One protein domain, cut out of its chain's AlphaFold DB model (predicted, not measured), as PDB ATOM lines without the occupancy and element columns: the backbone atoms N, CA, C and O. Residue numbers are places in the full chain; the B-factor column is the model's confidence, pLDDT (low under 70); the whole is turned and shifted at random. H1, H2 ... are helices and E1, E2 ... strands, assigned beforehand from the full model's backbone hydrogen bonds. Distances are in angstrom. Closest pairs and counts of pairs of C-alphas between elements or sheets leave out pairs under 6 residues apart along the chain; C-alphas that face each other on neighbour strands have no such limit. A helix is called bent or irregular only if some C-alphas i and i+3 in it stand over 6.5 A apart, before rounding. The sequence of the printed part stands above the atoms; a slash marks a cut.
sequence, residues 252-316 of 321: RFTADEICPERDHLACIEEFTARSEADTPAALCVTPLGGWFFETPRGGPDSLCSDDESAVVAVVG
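What this domain is: This is residues 252 to 316 of the 321 residues of an uncharacterized protein of Dehalococcoidia bacterium (UniProt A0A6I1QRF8). A small antiparallel sheet of three strands has the helix H2 packed over one face, running along the strands, while the short helix H1 packs on H2 at a steep tilt and only grazes the sheet. On the side of the sheet away from H2 loops a long link with no named element, residues 295 to 309; the helices lie toward one end of the model and this link toward the other. The printed part has 65 residues, with two named helices and three named strands in the order H1, H2, E1, E2, E3; the sheet's order is E2, E1, E3, and the class is mixed, helices and strands. The whole is compact, with a radius of gyration of the C-alphas of 10.6 A, and flat in outline, its C-alphas spanning 26 by 26 by 14 A.

Where its parts are: The printed part begins with H1, residues 252 to 258, whose first C-alpha, that of Arg 252, is at (67.112, 16.867, 179.230); H1 measures 9.8 A from first to last C-alpha. After a tight link of 5 residues comes H2, residues 264 to 275, the longest helix with 12 residues and 16.4 A. Neither helix is bent or irregular. Another tight link of 5 residues leads to E1, residues 281 to 285, which is 13.2 A long and begins at C-alpha 281, (64.545, 6.677, 190.151). A third tight link of 5 residues joins it to E2, residues 291 to 294, 10.3 A long. The long link of 15 residues follows, and then E3, residues 310 to 315, the longest strand with 6 residues and 14.7 A, which ends at C-alpha 315, (65.646, 7.100, 184.924).

How they stand to each other: The sheet has E1 as its inner strand and E2 and E3 as its edge strands. E1 and E2 form a hairpin, antiparallel at 152 degrees between their directions; N 282 and O 294 are 2.8 A apart and N 284 and O 292 are 2.9 A apart, both within hydrogen-bond range. E1 and E3 are antiparallel at 150 degrees, with N 283 and O 313 at 2.9 A and N 315 and O 281 at 2.8 A, again within hydrogen-bond range. E2 and E3, which follow each other in the chain, are apart. H2 is on the sheet at a height over the sheet of 9.4 A, an arrangement of two layers, with a helix on one face of a sheet. It lies over E2 and E1 and runs along the strands, at 9 degrees to E1 on the local plane. The closest C-alphas of H2 and E3 are those of Ser 275 and Val 315, 4.9 A apart. H1 and H2 touch, closest at the C-alphas of Ala 255 and Ile 268, 5.1 A apart; they run opposite ways at a steep tilt of 62 degrees. H1 is on the sheet but only grazes it, with its residues 254 to 258; its closest C-alphas to E3 are those of Ile 258 and Val 312, 6.9 A. In both H1 and H2 every O i to N i+4 pair is within hydrogen-bond range.

The domain as a whole: The two C-alphas farthest apart are those of Asp 278 and Leu 288, at 30.0 A, while the first and last printed C-alphas, of Arg 252 and Gly 316, are 13.0 A apart. The printed part has no cut. The link from E2 to E3 is the long one; its C-alphas lie 10 to 15 A from the mean of the C-alphas. The mean pLDDT of the printed part is 72.7, and 23 residues are under 70: residues 252 to 269, 289, 299 to 301 and 316.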
ATOM      1  N   ARG A 252      67.653  15.497 179.223       56.25
ATOM      2  CA  ARG A 252      67.112  16.867 179.230       56.25
ATOM      3  C   ARG A 252      65.937  17.016 178.260       56.25
ATOM      4  O   ARG A 252      64.963  17.683 178.574       56.25
ATOM      5  N   PHE A 253      66.007  16.335 177.117       52.84
ATOM      6  CA  PHE A 253      64.952  16.324 176.102       52.84
ATOM      7  C   PHE A 253      63.748  15.460 176.513       52.84
ATOM      8  O   PHE A 253      62.608  15.899 176.411       52.84
ATOM      9  N   THR A 254      63.996  14.267 177.064       58.78
ATOM     10  CA  THR A 254      62.958  13.424 177.680       58.78
ATOM     11  C   THR A 254      62.338  14.128 178.886       58.78
ATOM     12  O   THR A 254      61.133  14.045 179.096       58.78
ATOM     13  N   ALA A 255      63.134  14.852 179.677       58.72
ATOM     14  CA  ALA A 255      62.617  15.648 180.778       58.72
ATOM     15  C   ALA A 255      61.713  16.767 180.272       58.72
ATOM     16  O   ALA A 255      60.652  16.957 180.840       58.72
ATOM     17  N   ASP A 256      62.084  17.468 179.201       54.88
ATOM     18  CA  ASP A 256      61.242  18.521 178.625       54.88
ATOM     19  C   ASP A 256      59.883  17.983 178.135       54.88
ATOM     20  O   ASP A 256      58.867  18.654 178.289       54.88
ATOM     21  N   GLU A 257      59.830  16.747 177.628       61.03
ATOM     22  CA  GLU A 257      58.574  16.098 177.217       61.03
ATOM     23  C   GLU A 257      57.727  15.586 178.402       61.03
ATOM     24  O   GLU A 257      56.497  15.587 178.333       61.03
ATOM     25  N   ILE A 258      58.363  15.123 179.483       66.81
ATOM     26  CA  ILE A 258      57.691  14.389 180.571       66.81
ATOM     27  C   ILE A 258      57.444  15.262 181.811       66.81
ATOM     28  O   ILE A 258      56.538  14.982 182.604       66.81
ATOM     29  N   CYS A 259      58.233  16.318 182.004       67.88
ATOM     30  CA  CYS A 259      58.097  17.201 183.149       67.88
ATOM     31  C   CYS A 259      56.787  18.000 183.077       67.88
ATOM     32  O   CYS A 259      56.438  18.554 182.035       67.88
ATOM     33  N   PRO A 260      56.026  18.065 184.182       62.53
ATOM     34  CA  PRO A 260      54.804  18.851 184.229       62.53
ATOM     35  C   PRO A 260      55.109  20.354 184.260       62.53
ATOM     36  O   PRO A 260      56.105  20.793 184.827       62.53
ATOM     37  N   GLU A 261      54.174  21.157 183.742       54.66
ATOM     38  CA  GLU A 261      54.314  22.619 183.612       54.66
ATOM     39  C   GLU A 261      54.640  23.336 184.938       54.66
ATOM     40  O   GLU A 261      55.268  24.398 184.958       54.66
ATOM     41  N   ARG A 262      54.208  22.774 186.075       51.47
ATOM     42  CA  ARG A 262      54.463  23.355 187.394       51.47
ATOM     43  C   ARG A 262      55.882  23.023 187.849       51.47
ATOM     44  O   ARG A 262      56.195  21.868 188.115       51.47
ATOM     45  N   ASP A 263      56.703  24.059 188.007       56.19
ATOM     46  CA  ASP A 263      58.127  23.944 188.346       56.19
ATOM     47  C   ASP A 263      58.933  23.167 187.274       56.19
ATOM     48  O   ASP A 263      59.882  22.453 187.597       56.19
ATOM     49  N   HIS A 264      58.553  23.333 185.997       53.19
ATOM     50  CA  HIS A 264      59.095  22.636 184.814       53.19
ATOM     51  C   HIS A 264      60.627  22.589 184.758       53.19
ATOM     52  O   HIS A 264      61.221  21.519 184.685       53.19
ATOM     53  N   LEU A 265      61.285  23.746 184.870       47.25
ATOM     54  CA  LEU A 265      62.748  23.832 184.782       47.25
ATOM     55  C   LEU A 265      63.449  23.093 185.933       47.25
ATOM     56  O   LEU A 265      64.451  22.421 185.711       47.25
ATOM     57  N   ALA A 266      62.891  23.148 187.147       58.41
ATOM     58  CA  ALA A 266      63.433  22.419 188.292       58.41
ATOM     59  C   ALA A 266      63.262  20.897 188.130       58.41
ATOM     60  O   ALA A 266      64.125  20.128 188.553       58.41
ATOM     61  N   CYS A 267      62.181  20.461 187.475       63.94
ATOM     62  CA  CYS A 267      61.985  19.061 187.110       63.94
ATOM     63  C   CYS A 267      63.032  18.603 186.091       63.94
ATOM     64  O   CYS A 267      63.625  17.541 186.276       63.94
ATOM     65  N   ILE A 268      63.313  19.416 185.067       59.41
ATOM     66  CA  ILE A 268      64.333  19.117 184.052       59.41
ATOM     67  C   ILE A 268      65.716  18.960 184.678       59.41
ATOM     68  O   ILE A 268      66.409  17.975 184.400       59.41
ATOM     69  N   GLU A 269      66.108  19.898 185.540       68.44
ATOM     70  CA  GLU A 269      67.400  19.857 186.228       68.44
ATOM     71  C   GLU A 269      67.544  18.584 187.071       68.44
ATOM     72  O   GLU A 269      68.553  17.879 186.974       68.44
ATOM     73  N   GLU A 270      66.524  18.239 187.863       77.44
ATOM     74  CA  GLU A 270      66.586  17.055 188.718       77.44
ATOM     75  C   GLU A 270      66.499  15.748 187.914       77.44
ATOM     76  O   GLU A 270      67.228  14.803 188.211       77.44
ATOM     77  N   PHE A 271      65.685  15.689 186.858       78.19
ATOM     78  CA  PHE A 271      65.610  14.536 185.955       78.19
ATOM     79  C   PHE A 271      66.953  14.261 185.277       78.19
ATOM     80  O   PHE A 271      67.417  13.119 185.270       78.19
ATOM     81  N   THR A 272      67.609  15.309 184.775       76.00
ATOM     82  CA  THR A 272      68.930  15.213 184.133       76.00
ATOM     83  C   THR A 272      70.008  14.781 185.127       76.00
ATOM     84  O   THR A 272      70.829  13.916 184.834       76.00
ATOM     85  N   ALA A 273      69.969  15.287 186.360       79.81
ATOM     86  CA  ALA A 273      70.894  14.833 187.397       79.81
ATOM     87  C   ALA A 273      70.692  13.346 187.762       79.81
ATOM     88  O   ALA A 273      71.639  12.642 188.119       79.81
ATOM     89  N   ARG A 274      69.451  12.849 187.693       80.56
ATOM     90  CA  ARG A 274      69.083  11.469 188.059       80.56
ATOM     91  C   ARG A 274      69.355  10.463 186.945       80.56
ATOM     92  O   ARG A 274      69.644   9.309 187.250       80.56
ATOM     93  N   SER A 275      69.284  10.864 185.679       72.81
ATOM     94  CA  SER A 275      69.608   9.990 184.544       72.81
ATOM     95  C   SER A 275      71.076   9.575 184.503       72.81
ATOM     96  O   SER A 275      71.390   8.499 184.003       72.81
ATOM     97  N   GLU A 276      71.958  10.406 185.055       73.81
ATOM     98  CA  GLU A 276      73.395  10.136 185.164       73.81
ATOM     99  C   GLU A 276      73.756   9.317 186.417       73.81
ATOM    100  O   GLU A 276      74.899   8.886 186.573       73.81
ATOM    101  N   ALA A 277      72.797   9.080 187.320       75.69
ATOM    102  CA  ALA A 277      73.026   8.351 188.560       75.69
ATOM    103  C   ALA A 277      72.949   6.820 188.375       75.69
ATOM    104  O   ALA A 277      72.104   6.288 187.655       75.69
ATOM    105  N   ASP A 278      73.776   6.092 189.135       75.75
ATOM    106  CA  ASP A 278      73.813   4.615 189.171       75.75
ATOM    107  C   ASP A 278      72.631   3.976 189.931       75.75
ATOM    108  O   ASP A 278      72.544   2.752 190.077       75.75
ATOM    109  N   THR A 279      71.732   4.795 190.480       78.19
ATOM    110  CA  THR A 279      70.540   4.340 191.202       78.19
ATOM    111  C   THR A 279      69.284   4.725 190.441       78.19
ATOM    112  O   THR A 279      69.058   5.923 190.254       78.19
ATOM    113  N   PRO A 280      68.430   3.753 190.072       81.62
ATOM    114  CA  PRO A 280      67.223   4.046 189.326       81.62
ATOM    115  C   PRO A 280      66.223   4.842 190.177       81.62
ATOM    116  O   PRO A 280      66.051   4.570 191.371       81.62
ATOM    117  N   ALA A 281      65.548   5.802 189.548       84.50
ATOM    118  CA  ALA A 281      64.545   6.677 190.151       84.50
ATOM    119  C   ALA A 281      63.310   6.789 189.245       84.50
ATOM    120  O   ALA A 281      63.435   6.808 188.024       84.50
ATOM    121  N   ALA A 282      62.117   6.853 189.833       87.81
ATOM    122  CA  ALA A 282      60.852   7.051 189.133       87.81
ATOM    123  C   ALA A 282      60.380   8.499 189.312       87.81
ATOM    124  O   ALA A 282      60.369   8.986 190.443       87.81
ATOM    125  N   LEU A 283      59.989   9.160 188.220       89.19
ATOM    126  CA  LEU A 283      59.330  10.467 188.252       89.19
ATOM    127  C   LEU A 283      57.827  10.264 188.480       89.19
ATOM    128  O   LEU A 283      57.156   9.606 187.680       89.19
ATOM    129  N   CYS A 284      57.318  10.847 189.561       88.12
ATOM    130  CA  CYS A 284      55.927  10.778 189.990       88.12
ATOM    131  C   CYS A 284      55.237  12.123 189.799       88.12
ATOM    132  O   CYS A 284      55.744  13.139 190.277       88.12
ATOM    133  N   VAL A 285      54.068  12.125 189.153       82.12
ATOM    134  CA  VAL A 285      53.255  13.335 188.949       82.12
ATOM    135  C   VAL A 285      51.915  13.198 189.667       82.12
ATOM    136  O   VAL A 285      51.156  12.254 189.444       82.12
ATOM    137  N   THR A 286      51.631  14.162 190.540       80.56
ATOM    138  CA  THR A 286      50.387  14.262 191.315       80.56
ATOM    139  C   THR A 286      49.224  14.755 190.439       80.56
ATOM    140  O   THR A 286      49.449  15.506 189.485       80.56
ATOM    141  N   PRO A 287      47.956  14.486 190.809       75.06
ATOM    142  CA  PRO A 287      46.786  14.989 190.075       75.06
ATOM    143  C   PRO A 287      46.689  16.522 189.974       75.06
ATOM    144  O   PRO A 287      45.967  17.049 189.132       75.06
ATOM    145  N   LEU A 288      47.392  17.245 190.853       71.75
ATOM    146  CA  LEU A 288      47.432  18.711 190.898       71.75
ATOM    147  C   LEU A 288      48.683  19.293 190.210       71.75
ATOM    148  O   LEU A 288      48.999  20.470 190.410       71.75
ATOM    149  N   GLY A 289      49.420  18.475 189.453       62.75
ATOM    150  CA  GLY A 289      50.578  18.886 188.654       62.75
ATOM    151  C   GLY A 289      51.883  19.075 189.433       62.75
ATOM    152  O   GLY A 289      52.863  19.528 188.862       62.75
ATOM    153  N   GLY A 290      51.926  18.753 190.730       75.31
ATOM    154  CA  GLY A 290      53.190  18.643 191.474       75.31
ATOM    155  C   GLY A 290      53.942  17.358 191.147       75.31
ATOM    156  O   GLY A 290      53.303  16.380 190.766       75.31
ATOM    157  N   TRP A 291      55.259  17.348 191.345       88.88
ATOM    158  CA  TRP A 291      56.123  16.219 190.998       88.88
ATOM    159  C   TRP A 291      57.180  15.919 192.070       88.88
ATOM    160  O   TRP A 291      57.493  16.778 192.898       88.88
ATOM    161  N   PHE A 292      57.694  14.685 192.076       90.31
ATOM    162  CA  PHE A 292      58.807  14.234 192.922       90.31
ATOM    163  C   PHE A 292      59.455  12.950 192.370       90.31
ATOM    164  O   PHE A 292      58.868  12.264 191.534       90.31
ATOM    165  N   PHE A 293      60.647  12.601 192.872       90.25
ATOM    166  CA  PHE A 293      61.330  11.340 192.560       90.25
ATOM    167  C   PHE A 293      61.281  10.344 193.721       90.25
ATOM    168  O   PHE A 293      61.494  10.708 194.878       90.25
ATOM    169  N   GLU A 294      61.105   9.061 193.408       87.94
ATOM    170  CA  GLU A 294      61.223   7.967 194.379       87.94
ATOM    171  C   GLU A 294      61.930   6.733 193.806       87.94
ATOM    172  O   GLU A 294      62.259   6.666 192.623       87.94
ATOM    173  N   THR A 295      62.195   5.733 194.650       85.94
ATOM    174  CA  THR A 295      62.714   4.442 194.178       85.94
ATOM    175  C   THR A 295      61.622   3.693 193.401       85.94
ATOM    176  O   THR A 295      60.540   3.494 193.960       85.94
ATOM    177  N   PRO A 296      61.881   3.215 192.168       80.88
ATOM    178  CA  PRO A 296      60.858   2.580 191.345       80.88
ATOM    179  C   PRO A 296      60.297   1.319 192.003       80.88
ATOM    180  O   PRO A 296      61.041   0.397 192.346       80.88
ATOM    181  N   ARG A 297      58.971   1.254 192.144       74.50
ATOM    182  CA  ARG A 297      58.238   0.034 192.542       74.50
ATOM    183  C   ARG A 297      57.652  -0.724 191.344       74.50
ATOM    184  O   ARG A 297      57.181  -1.848 191.507       74.50
ATOM    185  N   GLY A 298      57.708  -0.121 190.157       70.75
ATOM    186  CA  GLY A 298      57.156  -0.614 188.898       70.75
ATOM    187  C   GLY A 298      57.669   0.202 187.705       70.75
ATOM    188  O   GLY A 298      58.608   0.985 187.845       70.75
ATOM    189  N   GLY A 299      57.076  -0.023 186.531       68.69
ATOM    190  CA  GLY A 299      57.362   0.744 185.313       68.69
ATOM    191  C   GLY A 299      56.428   1.950 185.127       68.69
ATOM    192  O   GLY A 299      55.644   2.258 186.031       68.69
ATOM    193  N   PRO A 300      56.474   2.602 183.952       63.41
ATOM    194  CA  PRO A 300      55.486   3.603 183.553       63.41
ATOM    195  C   PRO A 300      54.058   3.059 183.711       63.41
ATOM    196  O   PRO A 300      53.840   1.857 183.543       63.41
ATOM    197  N   ASP A 301      53.114   3.923 184.078       60.09
ATOM    198  CA  ASP A 301      51.705   3.604 184.381       60.09
ATOM    199  C   ASP A 301      51.452   2.864 185.710       60.09
ATOM    200  O   ASP A 301      50.306   2.532 186.035       60.09
ATOM    201  N   SER A 302      52.492   2.616 186.516       76.56
ATOM    202  CA  SER A 302      52.314   2.188 187.910       76.56
ATOM    203  C   SER A 302      52.018   3.370 188.838       76.56
ATOM    204  O   SER A 302      52.349   4.517 188.537       76.56
ATOM    205  N   LEU A 303      51.365   3.093 189.970       76.62
ATOM    206  CA  LEU A 303      51.158   4.091 191.017       76.62
ATOM    207  C   LEU A 303      52.425   4.248 191.860       76.62
ATOM    208  O   LEU A 303      53.109   3.266 192.172       76.62
ATOM    209  N   CYS A 304      52.699   5.491 192.240       83.38
ATOM    210  CA  CYS A 304      53.744   5.846 193.188       83.38
ATOM    211  C   CYS A 304      53.347   5.478 194.621       83.38
ATOM    212  O   CYS A 304      52.229   5.039 194.892       83.38
ATOM    213  N   SER A 305      54.274   5.636 195.565       77.62
ATOM    214  CA  SER A 305      54.076   5.210 196.957       77.62
ATOM    215  C   SER A 305      52.927   5.885 197.719       77.62
ATOM    216  O   SER A 305      52.570   5.396 198.793       77.62
ATOM    217  N   ASP A 306      52.368   6.968 197.181       74.50
ATOM    218  CA  ASP A 306      51.212   7.692 197.710       74.50
ATOM    219  C   ASP A 306      49.860   7.187 197.165       74.50
ATOM    220  O   ASP A 306      48.825   7.704 197.578       74.50
ATOM    221  N   ASP A 307      49.859   6.185 196.275       71.88
ATOM    222  CA  ASP A 307      48.692   5.592 195.596       71.88
ATOM    223  C   ASP A 307      47.821   6.589 194.790       71.88
ATOM    224  O   ASP A 307      46.785   6.209 194.236       71.88
ATOM    225  N   GLU A 308      48.243   7.851 194.678       73.19
ATOM    226  CA  GLU A 308      47.529   8.933 193.987       73.19
ATOM    227  C   GLU A 308      48.324   9.497 192.800       73.19
ATOM    228  O   GLU A 308      47.719   9.990 191.843       73.19
ATOM    229  N   SER A 309      49.657   9.409 192.833       79.31
ATOM    230  CA  SER A 309      50.543   9.884 191.767       79.31
ATOM    231  C   SER A 309      50.899   8.767 190.788       79.31
ATOM    232  O   SER A 309      51.089   7.610 191.174       79.31
ATOM    233  N   ALA A 310      51.018   9.112 189.505       80.62
ATOM    234  CA  ALA A 310      51.396   8.167 188.455       80.62
ATOM    235  C   ALA A 310      52.898   8.244 188.153       80.62
ATOM    236  O   ALA A 310      53.462   9.341 188.071       80.62
ATOM    237  N   VAL A 311      53.526   7.083 187.941       82.44
ATOM    238  CA  VAL A 311      54.881   6.991 187.391       82.44
ATOM    239  C   VAL A 311      54.818   7.293 185.900       82.44
ATOM    240  O   VAL A 311      54.235   6.528 185.129       82.44
ATOM    241  N   VAL A 312      55.456   8.386 185.496       79.56
ATOM    242  CA  VAL A 312      55.502   8.823 184.091       79.56
ATOM    243  C   VAL A 312      56.812   8.440 183.401       79.56
ATOM    244  O   VAL A 312      56.837   8.258 182.190       79.56
ATOM    245  N   ALA A 313      57.891   8.245 184.167       80.88
ATOM    246  CA  ALA A 313      59.184   7.791 183.657       80.88
ATOM    247  C   ALA A 313      60.034   7.121 184.744       80.88
ATOM    248  O   ALA A 313      59.859   7.381 185.936       80.88
ATOM    249  N   VAL A 314      60.995   6.294 184.320       81.44
ATOM    250  CA  VAL A 314      62.052   5.729 185.172       81.44
ATOM    251  C   VAL A 314      63.409   6.054 184.549       81.44
ATOM    252  O   VAL A 314      63.618   5.785 183.369       81.44
ATOM    253  N   VAL A 315      64.319   6.618 185.342       78.00
ATOM    254  CA  VAL A 315      65.646   7.100 184.924       78.00
ATOM    255  C   VAL A 315      66.766   6.462 185.747       78.00
ATOM    256  O   VAL A 315      66.521   5.994 186.858       78.00
ATOM    257  N   GLY A 316      67.990   6.470 185.210       68.12
ATOM    258  CA  GLY A 316      69.189   5.903 185.839       68.12
ATOM    259  C   GLY A 316      69.473   4.458 185.410       68.12
ATOM    260  O   GLY A 316      68.570   3.701 185.039       68.12
TER     261      GLY A 316